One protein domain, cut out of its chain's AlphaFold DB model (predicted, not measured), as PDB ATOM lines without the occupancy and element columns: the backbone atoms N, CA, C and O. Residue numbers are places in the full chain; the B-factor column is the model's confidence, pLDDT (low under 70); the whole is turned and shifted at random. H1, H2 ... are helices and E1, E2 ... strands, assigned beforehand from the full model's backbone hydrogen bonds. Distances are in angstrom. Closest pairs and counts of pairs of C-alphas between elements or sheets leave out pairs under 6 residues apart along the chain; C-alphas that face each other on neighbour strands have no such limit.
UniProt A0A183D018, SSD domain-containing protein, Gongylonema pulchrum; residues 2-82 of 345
ATOM      1  N   LEU A   2     104.464 131.542  75.173       73.88
ATOM      2  CA  LEU A   2     103.879 132.010  73.907       73.88
ATOM      3  C   LEU A   2     104.874 131.933  72.735       73.88
ATOM      4  O   LEU A   2     104.510 131.592  71.616       73.88
ATOM      5  N   GLU A   3     106.144 132.226  73.014       77.25
ATOM      6  CA  GLU A   3     107.235 132.109  72.050       77.25
ATOM      7  C   GLU A   3     107.492 130.652  71.633       77.25
ATOM      8  O   GLU A   3     107.500 130.357  70.444       77.25
ATOM      9  N   GLU A   4     107.606 129.730  72.593       74.00
ATOM     10  CA  GLU A   4     107.770 128.293  72.318       74.00
ATOM     11  C   GLU A   4     106.554 127.696  71.605       74.00
ATOM     12  O   GLU A   4     106.708 126.928  70.665       74.00
ATOM     13  N   TYR A   5     105.340 128.126  71.953       75.56
ATOM     14  CA  TYR A   5     104.128 127.766  71.222       75.56
ATOM     15  C   TYR A   5     104.186 128.221  69.755       75.56
ATOM     16  O   TYR A   5     103.840 127.462  68.851       75.56
ATOM     17  N   ARG A   6     104.671 129.443  69.487       79.31
ATOM     18  CA  ARG A   6     104.867 129.938  68.114       79.31
ATOM     19  C   ARG A   6     105.962 129.167  67.371       79.31
ATOM     20  O   ARG A   6     105.785 128.903  66.185       79.31
ATOM     21  N   LYS A   7     107.067 128.809  68.038       77.25
ATOM     22  CA  LYS A   7     108.151 127.997  67.451       77.25
ATOM     23  C   LYS A   7     107.666 126.595  67.092       77.25
ATOM     24  O   LYS A   7     107.913 126.159  65.971       77.25
ATOM     25  N   GLU A   8     106.903 125.962  67.982       72.75
ATOM     26  CA  GLU A   8     106.291 124.650  67.758       72.75
ATOM     27  C   GLU A   8     105.312 124.687  66.578       72.75
ATOM     28  O   GLU A   8     105.397 123.864  65.669       72.75
ATOM     29  N   LYS A   9     104.445 125.708  66.522       74.12
ATOM     30  CA  LYS A   9     103.519 125.923  65.398       74.12
ATOM     31  C   LYS A   9     104.247 126.169  64.069       74.12
ATOM     32  O   LYS A   9     103.728 125.824  63.013       74.12
ATOM     33  N   ALA A  10     105.442 126.754  64.115       78.38
ATOM     34  CA  ALA A  10     106.292 127.001  62.953       78.38
ATOM     35  C   ALA A  10     107.226 125.823  62.602       78.38
ATOM     36  O   ALA A  10     108.030 125.960  61.681       78.38
ATOM     37  N   GLY A  11     107.166 124.700  63.333       67.81
ATOM     38  CA  GLY A  11     108.033 123.535  63.115       67.81
ATOM     39  C   GLY A  11     109.521 123.797  63.378       67.81
ATOM     40  O   GLY A  11     110.372 123.063  62.875       67.81
ATOM     41  N   LYS A  12     109.859 124.856  64.127       74.69
ATOM     42  CA  LYS A  12     111.244 125.193  64.480       74.69
ATOM     43  C   LYS A  12     111.701 124.370  65.684       74.69
ATOM     44  O   LYS A  12     110.908 124.075  66.574       74.69
ATOM     45  N   ILE A  13     112.993 124.039  65.722       67.25
ATOM     46  CA  ILE A  13     113.612 123.338  66.856       67.25
ATOM     47  C   ILE A  13     113.438 124.193  68.118       67.25
ATOM     48  O   ILE A  13     113.676 125.405  68.095       67.25
ATOM     49  N   ARG A  14     112.998 123.559  69.207       66.50
ATOM     50  CA  ARG A  14     112.834 124.212  70.510       66.50
ATOM     51  C   ARG A  14     114.177 124.655  71.069       66.50
ATOM     52  O   ARG A  14     115.176 123.955  70.923       66.50
ATOM     53  N   GLY A  15     114.187 125.794  71.750       66.38
ATOM     54  CA  GLY A  15     115.362 126.204  72.512       66.38
ATOM     55  C   GLY A  15     115.470 125.393  73.803       66.38
ATOM     56  O   GLY A  15     114.531 125.392  74.596       66.38
ATOM     57  N   GLU A  16     116.622 124.769  74.070       66.38
ATOM     58  CA  GLU A  16     116.910 124.119  75.368       66.38
ATOM     59  C   GLU A  16     116.833 125.098  76.557       66.38
ATOM     60  O   GLU A  16     116.676 124.699  77.709       66.38
ATOM     61  N   SER A  17     116.905 126.402  76.287       67.44
ATOM     62  CA  SER A  17     116.879 127.469  77.285       67.44
ATOM     63  C   SER A  17     115.513 127.709  77.935       67.44
ATOM     64  O   SER A  17     115.453 128.436  78.930       67.44
ATOM     65  N   THR A  18     114.420 127.168  77.385       72.12
ATOM     66  CA  THR A  18     113.053 127.458  77.851       72.12
ATOM     67  C   THR A  18     112.188 126.204  77.923       72.12
ATOM     68  O   THR A  18     111.802 125.651  76.897       72.12
ATOM     69  N   ASN A  19     111.818 125.793  79.134       76.81
ATOM     70  CA  ASN A  19     110.947 124.648  79.390       76.81
ATOM     71  C   ASN A  19     109.938 125.001  80.494       76.81
ATOM     72  O   ASN A  19     110.337 125.334  81.608       76.81
ATOM     73  N   LEU A  20     108.634 124.921  80.202       79.88
ATOM     74  CA  LEU A  20     107.586 125.113  81.209       79.88
ATOM     75  C   LEU A  20     107.126 123.762  81.765       79.88
ATOM     76  O   LEU A  20     106.047 123.268  81.427       79.88
ATOM     77  N   THR A  21     107.927 123.186  82.650       84.50
ATOM     78  CA  THR A  21     107.565 121.995  83.425       84.50
ATOM     79  C   THR A  21     107.331 122.372  84.887       84.50
ATOM     80  O   THR A  21     107.982 123.256  85.428       84.50
ATOM     81  N   TYR A  22     106.360 121.734  85.533       86.88
ATOM     82  CA  TYR A  22     106.175 121.808  86.982       86.88
ATOM     83  C   TYR A  22     106.941 120.651  87.644       86.88
ATOM     84  O   TYR A  22     106.870 119.539  87.105       86.88
ATOM     85  N   PRO A  23     107.634 120.849  88.784       88.88
ATOM     86  CA  PRO A  23     107.598 122.029  89.668       88.88
ATOM     87  C   PRO A  23     108.580 123.158  89.325       88.88
ATOM     88  O   PRO A  23     108.371 124.297  89.747       88.88
ATOM     89  N   ILE A  24     109.629 122.864  88.557       88.56
ATOM     90  CA  ILE A  24     110.686 123.817  88.203       88.56
ATOM     91  C   ILE A  24     110.643 124.048  86.699       88.56
ATOM     92  O   ILE A  24     110.805 123.110  85.918       88.56
ATOM     93  N   ALA A  25     110.448 125.302  86.306       87.69
ATOM     94  CA  ALA A  25     110.491 125.715  84.914       87.69
ATOM     95  C   ALA A  25     111.807 126.421  84.611       87.69
ATOM     96  O   ALA A  25     112.313 127.184  85.425       87.69
ATOM     97  N   ARG A  26     112.329 126.214  83.407       84.12
ATOM     98  CA  ARG A  26     113.548 126.866  82.938       84.12
ATOM     99  C   ARG A  26     113.181 128.014  82.013       84.12
ATOM    100  O   ARG A  26     112.450 127.812  81.042       84.12
ATOM    101  N   PHE A  27     113.678 129.209  82.296       81.25
ATOM    102  CA  PHE A  27     113.474 130.399  81.474       81.25
ATOM    103  C   PHE A  27     114.809 131.085  81.220       81.25
ATOM    104  O   PHE A  27     115.482 131.510  82.154       81.25
ATOM    105  N   SER A  28     115.197 131.196  79.948       79.50
ATOM    106  CA  SER A  28     116.458 131.828  79.532       79.50
ATOM    107  C   SER A  28     117.688 131.259  80.254       79.50
ATOM    108  O   SER A  28     118.627 131.987  80.554       79.50
ATOM    109  N   GLY A  29     117.671 129.956  80.553       80.31
ATOM    110  CA  GLY A  29     118.750 129.274  81.278       80.31
ATOM    111  C   GLY A  29     118.686 129.360  82.807       80.31
ATOM    112  O   GLY A  29     119.480 128.685  83.454       80.31
ATOM    113  N   PHE A  30     117.739 130.108  83.381       83.81
ATOM    114  CA  PHE A  30     117.505 130.165  84.824       83.81
ATOM    115  C   PHE A  30     116.381 129.219  85.238       83.81
ATOM    116  O   PHE A  30     115.329 129.177  84.597       83.81
ATOM    117  N   ASP A  31     116.591 128.499  86.334       87.69
ATOM    118  CA  ASP A  31     115.586 127.623  86.923       87.69
ATOM    119  C   ASP A  31     114.695 128.432  87.882       87.69
ATOM    120  O   ASP A  31     115.163 129.094  88.809       87.69
ATOM    121  N   VAL A  32     113.388 128.409  87.633       88.25
ATOM    122  CA  VAL A  32     112.360 129.152  88.363       88.25
ATOM    123  C   VAL A  32     111.397 128.163  89.012       88.25
ATOM    124  O   VAL A  32     110.744 127.363  88.342       88.25
ATOM    125  N   HIS A  33     111.268 128.255  90.333       90.12
ATOM    126  CA  HIS A  33     110.353 127.433  91.121       90.12
ATOM    127  C   HIS A  33     108.903 127.899  90.934       90.12
ATOM    128  O   HIS A  33     108.488 128.911  91.504       90.12
ATOM    129  N   LEU A  34     108.113 127.154  90.156       89.69
ATOM    130  CA  LEU A  34     106.692 127.454  89.934       89.69
ATOM    131  C   LEU A  34     105.824 127.102  91.146       89.69
ATOM    132  O   LEU A  34     104.787 127.724  91.358       89.69
ATOM    133  N   GLU A  35     106.263 126.149  91.963       88.75
ATOM    134  CA  GLU A  35     105.579 125.684  93.181       88.75
ATOM    135  C   GLU A  35     105.299 126.784  94.219       88.75
ATOM    136  O   GLU A  35     104.387 126.650  95.028       88.75
ATOM    137  N   ARG A  36     106.048 127.895  94.185       87.88
ATOM    138  CA  ARG A  36     105.831 129.046  95.079       87.88
ATOM    139  C   ARG A  36     104.711 129.975  94.613       87.88
ATOM    140  O   ARG A  36     104.192 130.742  95.412       87.88
ATOM    141  N   ASN A  37     104.365 129.920  93.328       89.81
ATOM    142  CA  ASN A  37     103.423 130.844  92.699       89.81
ATOM    143  C   ASN A  37     102.154 130.135  92.204       89.81
ATOM    144  O   ASN A  37     101.117 130.779  92.061       89.81
ATOM    145  N   PHE A  38     102.200 128.834  91.904       92.56
ATOM    146  CA  PHE A  38     101.067 128.087  91.352       92.56
ATOM    147  C   PHE A  38     100.454 127.159  92.399       92.56
ATOM    148  O   PHE A  38     101.122 126.275  92.929       92.56
ATOM    149  N   TYR A  39      99.151 127.309  92.630       89.94
ATOM    150  CA  TYR A  39      98.395 126.534  93.612       89.94
ATOM    151  C   TYR A  39      97.265 125.737  92.948       89.94
ATOM    152  O   TYR A  39      96.686 126.149  91.938       89.94
ATOM    153  N   GLY A  40      96.951 124.569  93.520       89.50
ATOM    154  CA  GLY A  40      95.942 123.650  92.975       89.50
ATOM    155  C   GLY A  40      96.328 123.070  91.609       89.50
ATOM    156  O   GLY A  40      95.472 122.882  90.741       89.50
ATOM    157  N   VAL A  41      97.628 122.839  91.398       91.88
ATOM    158  CA  VAL A  41      98.173 122.320  90.140       91.88
ATOM    159  C   VAL A  41      97.782 120.853  89.966       91.88
ATOM    160  O   VAL A  41      98.054 120.025  90.833       91.88
ATOM    161  N   ARG A  42      97.175 120.515  88.825       89.75
ATOM    162  CA  ARG A  42      97.001 119.126  88.381       89.75
ATOM    163  C   ARG A  42      97.942 118.855  87.221       89.75
ATOM    164  O   ARG A  42      98.000 119.624  86.258       89.75
ATOM    165  N   LEU A  43      98.682 117.762  87.340       88.75
ATOM    166  CA  LEU A  43      99.614 117.296  86.325       88.75
ATOM    167  C   LEU A  43      98.940 116.251  85.451       88.75
ATOM    168  O   LEU A  43      98.119 115.464  85.928       88.75
ATOM    169  N   ARG A  44      99.327 116.220  84.178       81.50
ATOM    170  CA  ARG A  44      98.797 115.233  83.243       81.50
ATOM    171  C   ARG A  44      99.300 113.834  83.612       81.50
ATOM    172  O   ARG A  44     100.492 113.671  83.886       81.50
ATOM    173  N   PRO A  45      98.445 112.803  83.544       77.06
ATOM    174  CA  PRO A  45      98.876 111.424  83.727       77.06
ATOM    175  C   PRO A  45      99.916 111.025  82.671       77.06
ATOM    176  O   PRO A  45      99.705 111.214  81.471       77.06
ATOM    177  N   TYR A  46     101.008 110.399  83.112       57.56
ATOM    178  CA  TYR A  46     102.149 109.997  82.275       57.56
ATOM    179  C   TYR A  46     101.763 109.152  81.037       57.56
ATOM    180  O   TYR A  46     102.366 109.293  79.975       57.56
ATOM    181  N   LYS A  47     100.691 108.344  81.115       57.31
ATOM    182  CA  LYS A  47     100.196 107.505  79.999       57.31
ATOM    183  C   LYS A  47      99.798 108.300  78.742       57.31
ATOM    184  O   LYS A  47      99.935 107.785  77.637       57.31
ATOM    185  N   ASN A  48      99.366 109.553  78.889       55.72
ATOM    186  CA  ASN A  48      98.927 110.398  77.768       55.72
ATOM    187  C   ASN A  48     100.075 111.153  77.083       55.72
ATOM    188  O   ASN A  48      99.868 111.732  76.019       55.72
ATOM    189  N   VAL A  49     101.272 111.154  77.676       53.50
ATOM    190  CA  VAL A  49     102.467 111.793  77.101       53.50
ATOM    191  C   VAL A  49     103.054 110.923  75.984       53.50
ATOM    192  O   VAL A  49     103.487 111.436  74.959       53.50
ATOM    193  N   ILE A  50     102.994 109.596  76.143       50.88
ATOM    194  CA  ILE A  50     103.542 108.621  75.185       50.88
ATOM    195  C   ILE A  50     102.546 108.327  74.045       50.88
ATOM    196  O   ILE A  50     102.950 108.030  72.925       50.88
ATOM    197  N   ALA A  51     101.238 108.485  74.288       49.53
ATOM    198  CA  ALA A  51     100.189 108.325  73.275       49.53
ATOM    199  C   ALA A  51     100.045 109.533  72.319       49.53
ATOM    200  O   ALA A  51      99.167 109.539  71.455       49.53
ATOM    201  N   GLY A  52     100.906 110.551  72.446       51.72
ATOM    202  CA  GLY A  52     101.043 111.655  71.495       51.72
ATOM    203  C   GLY A  52     101.744 111.206  70.213       51.72
ATOM    204  O   GLY A  52     102.819 111.697  69.881       51.72
ATOM    205  N   ALA A  53     101.155 110.240  69.505       49.66
ATOM    206  CA  ALA A  53     101.571 109.882  68.159       49.66
ATOM    207  C   ALA A  53     101.568 111.150  67.294       49.66
ATOM    208  O   ALA A  53     100.576 111.883  67.268       49.66
ATOM    209  N   LYS A  54     102.692 111.407  66.615       53.88
ATOM    210  CA  LYS A  54     102.902 112.522  65.684       53.88
ATOM    211  C   LYS A  54     101.755 112.583  64.665       53.88
ATOM    212  O   LYS A  54     101.809 111.927  63.628       53.88
ATOM    213  N   LYS A  55     100.718 113.373  64.947       53.84
ATOM    214  CA  LYS A  55      99.774 113.825  63.924       53.84
ATOM    215  C   LYS A  55     100.473 114.886  63.067       53.84
ATOM    216  O   LYS A  55     101.258 115.666  63.608       53.84
ATOM    217  N   PRO A  56     100.220 114.926  61.749       53.50
ATOM    218  CA  PRO A  56     100.787 115.951  60.884       53.50
ATOM    219  C   PRO A  56     100.434 117.357  61.393       53.50
ATOM    220  O   PRO A  56      99.288 117.654  61.734       53.50
ATOM    221  N   LEU A  57     101.461 118.211  61.433       54.97
ATOM    222  CA  LEU A  57     101.525 119.539  62.060       54.97
ATOM    223  C   LEU A  57     100.394 120.509  61.649       54.97
ATOM    224  O   LEU A  57     100.101 121.454  62.371       54.97
ATOM    225  N   ALA A  58      99.727 120.261  60.518       55.09
ATOM    226  CA  ALA A  58      98.650 121.096  59.984       55.09
ATOM    227  C   ALA A  58      97.252 120.817  60.583       55.09
ATOM    228  O   ALA A  58      96.341 121.613  60.379       55.09
ATOM    229  N   THR A  59      97.058 119.709  61.311       56.09
ATOM    230  CA  THR A  59      95.751 119.301  61.890       56.09
ATOM    231  C   THR A  59      95.780 119.107  63.410       56.09
ATOM    232  O   THR A  59      94.806 118.629  63.995       56.09
ATOM    233  N   ALA A  60      96.885 119.463  64.071       61.97
ATOM    234  CA  ALA A  60      97.012 119.364  65.520       61.97
ATOM    235  C   ALA A  60      96.156 120.435  66.217       61.97
ATOM    236  O   ALA A  60      96.255 121.624  65.912       61.97
ATOM    237  N   SER A  61      95.324 120.014  67.175       70.12
ATOM    238  CA  SER A  61      94.581 120.941  68.035       70.12
ATOM    239  C   SER A  61      95.559 121.780  68.869       70.12
ATOM    240  O   SER A  61      96.651 121.318  69.215       70.12
ATOM    241  N   GLU A  62      95.169 122.998  69.263       71.75
ATOM    242  CA  GLU A  62      95.963 123.837  70.175       71.75
ATOM    243  C   GLU A  62      96.360 123.075  71.448       71.75
ATOM    244  O   GLU A  62      97.489 123.196  71.926       71.75
ATOM    245  N   MET A  63      95.475 122.202  71.938       70.50
ATOM    246  CA  MET A  63      95.746 121.360  73.101       70.50
ATOM    247  C   MET A  63      96.800 120.279  72.857       70.50
ATOM    248  O   MET A  63      97.514 119.933  73.796       70.50
ATOM    249  N   ASP A  64      96.946 119.769  71.634       72.94
ATOM    250  CA  ASP A  64      97.992 118.795  71.294       72.94
ATOM    251  C   ASP A  64      99.371 119.459  71.231       72.94
ATOM    252  O   ASP A  64     100.358 118.902  71.709       72.94
ATOM    253  N   THR A  65      99.415 120.702  70.749       73.56
ATOM    254  CA  THR A  65     100.635 121.521  70.760       73.56
ATOM    255  C   THR A  65     101.055 121.839  72.200       73.56
ATOM    256  O   THR A  65     102.220 121.701  72.565       73.56
ATOM    257  N   LEU A  66     100.099 122.192  73.068       73.44
ATOM    258  CA  LEU A  66     100.367 122.473  74.484       73.44
ATOM    259  C   LEU A  66     100.797 121.229  75.274       73.44
ATOM    260  O   LEU A  66     101.666 121.341  76.140       73.44
ATOM    261  N   ARG A  67     100.249 120.046  74.956       74.69
ATOM    262  CA  ARG A  67     100.686 118.758  75.537       74.69
ATOM    263  C   ARG A  67     102.164 118.493  75.296       74.69
ATOM    264  O   ARG A  67     102.827 117.937  76.163       74.69
ATOM    265  N   ALA A  68     102.669 118.889  74.133       71.75
ATOM    266  CA  ALA A  68     104.068 118.701  73.809       71.75
ATOM    267  C   ALA A  68     104.974 119.662  74.604       71.75
ATOM    268  O   ALA A  68     106.155 119.364  74.748       71.75
ATOM    269  N   ILE A  69     104.458 120.794  75.100       74.81
ATOM    270  CA  ILE A  69     105.245 121.886  75.706       74.81
ATOM    271  C   ILE A  69     105.265 121.824  77.242       74.81
ATOM    272  O   ILE A  69     106.278 122.176  77.842       74.81
ATOM    273  N   THR A  70     104.168 121.415  77.894       82.50
ATOM    274  CA  THR A  70     104.053 121.434  79.363       82.50
ATOM    275  C   THR A  70     103.358 120.193  79.931       82.50
ATOM    276  O   THR A  70     102.401 119.671  79.357       82.50
ATOM    277  N   ASN A  71     103.806 119.747  81.109       86.31
ATOM    278  CA  ASN A  71     103.170 118.672  81.881       86.31
ATOM    279  C   ASN A  71     101.954 119.144  82.703       86.31
ATOM    280  O   ASN A  71     101.262 118.316  83.303       86.31
ATOM    281  N   ILE A  72     101.681 120.450  82.736       87.12
ATOM    282  CA  ILE A  72     100.586 121.039  83.509       87.12
ATOM    283  C   ILE A  72      99.257 120.842  82.763       87.12
ATOM    284  O   ILE A  72      99.141 121.095  81.555       87.12
ATOM    285  N   GLU A  73      98.242 120.360  83.477       85.44
ATOM    286  CA  GLU A  73      96.871 120.217  82.975       85.44
ATOM    287  C   GLU A  73      95.990 121.381  83.420       85.44
ATOM    288  O   GLU A  73      95.260 121.951  82.614       85.44
ATOM    289  N   HIS A  74      96.073 121.732  84.702       87.50
ATOM    290  CA  HIS A  74      95.189 122.699  85.335       87.50
ATOM    291  C   HIS A  74      95.909 123.419  86.475       87.50
ATOM    292  O   HIS A  74      96.675 122.798  87.212       87.50
ATOM    293  N   ILE A  75      95.627 124.712  86.645       90.00
ATOM    294  CA  ILE A  75      96.086 125.541  87.767       90.00
ATOM    295  C   ILE A  75      94.855 126.235  88.343       90.00
ATOM    296  O   ILE A  75      94.066 126.799  87.591       90.00
ATOM    297  N   GLN A  76      94.690 126.194  89.664       90.12
ATOM    298  CA  GLN A  76      93.538 126.804  90.323       90.12
ATOM    299  C   GLN A  76      93.775 128.279  90.646       90.12
ATOM    300  O   GLN A  76      92.895 129.107  90.425       90.12
ATOM    301  N   VAL A  77      94.954 128.609  91.180       90.31
ATOM    302  CA  VAL A  77      95.313 129.978  91.569       90.31
ATOM    303  C   VAL A  77      96.751 130.261  91.163       90.31
ATOM    304  O   VAL A  77      97.644 129.441  91.384       90.31
ATOM    305  N   VAL A  78      96.966 131.441  90.588       90.44
ATOM    306  CA  VAL A  78      98.294 131.994  90.323       90.44
ATOM    307  C   VAL A  78      98.505 133.165  91.270       90.44
ATOM    308  O   VAL A  78      97.742 134.130  91.251       90.44
ATOM    309  N   PHE A  79      99.530 133.061  92.100       89.31
ATOM    310  CA  PHE A  79      99.947 134.095  93.029       89.31
ATOM    311  C   PHE A  79     101.145 134.848  92.453       89.31
ATOM    312  O   PHE A  79     102.090 134.243  91.947       89.31
ATOM    313  N   MET A  80     101.096 136.175  92.519       87.19
ATOM    314  CA  MET A  80     102.177 137.058  92.088       87.19
ATOM    315  C   MET A  80     102.428 138.072  93.195       87.19
ATOM    316  O   MET A  80     101.487 138.700  93.677       87.19
ATOM    317  N   PHE A  81     103.689 138.235  93.588       85.62
ATOM    318  CA  PHE A  81     104.101 139.240  94.559       85.62
ATOM    319  C   PHE A  81     104.917 140.325  93.856       85.62
ATOM    320  O   PHE A  81     105.836 140.034  93.092       85.62
ATOM    321  N   PHE A  82     104.582 141.581  94.134       85.69
ATOM    322  CA  PHE A  82     105.351 142.739  93.696       85.69
ATOM    323  C   PHE A  82     105.960 143.371  94.939       85.69
ATOM    324  O   PHE A  82     105.242 143.714  95.874       85.69
TER     325      PHE A  82
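Overview. This is residues 2 to 82 of the 345 residues of the protein "SSD domain-containing protein" of Gongylonema pulchrum (UniProt A0A183D018). With little regular structure, this is a mostly loop-built, elongated model: H1 and H3 pack about perpendicular, the E1-E2 hairpin is set apart from H3, and residues 42 to 43 run beside E3. The 81 printed residues hold H1, E1, E2, H2, H3, E3 in that order; the class is mixed, with 31 residues in named elements. It is only just compact, close to loose (radius of gyration of the C-alphas 13.7 A), spanning 41 by 26 by 17 A.

Arrangement. Start at H1, residues 2 to 9, which touches H3, residues 62 to 69, at 77 degrees, about perpendicular; their closest C-alphas, Glu 8 and Thr 65, are 7.1 A apart. Next, E1, residues 24 to 27, and E2, residues 30 to 33, form an antiparallel hairpin, with N 25 and O 32 within hydrogen-bond range at 2.9 A. H2, residues 47 to 50, is close but not clearly touching H3; their closest C-alphas, Val 49 and Arg 67, are 7.4 A apart. E3, residues 72 to 74, pairs with no named strand; residues 42 to 43 pair antiparallel with it. Every O i to N i+4 pair is within range in H1, 3 of 4 in H3; H2 is too short for one.

Along the chain. Find C-alpha 2 at (103.879, 132.010, 73.907), where H1 begins its 10.5 A; H3 measures 11.0 A, and E3 ends at C-alpha 74, (95.189, 122.699, 85.335).

Size, cuts and confidence. The C-alphas farthest apart, Pro 56 and Phe 82, are 42.6 A apart. The printed part has no cut; the links H1 to E1, E2 to H2 and H2 to H3 are long. Look for pLDDT under 70 at residues 11, 13 to 17 and 46 to 60.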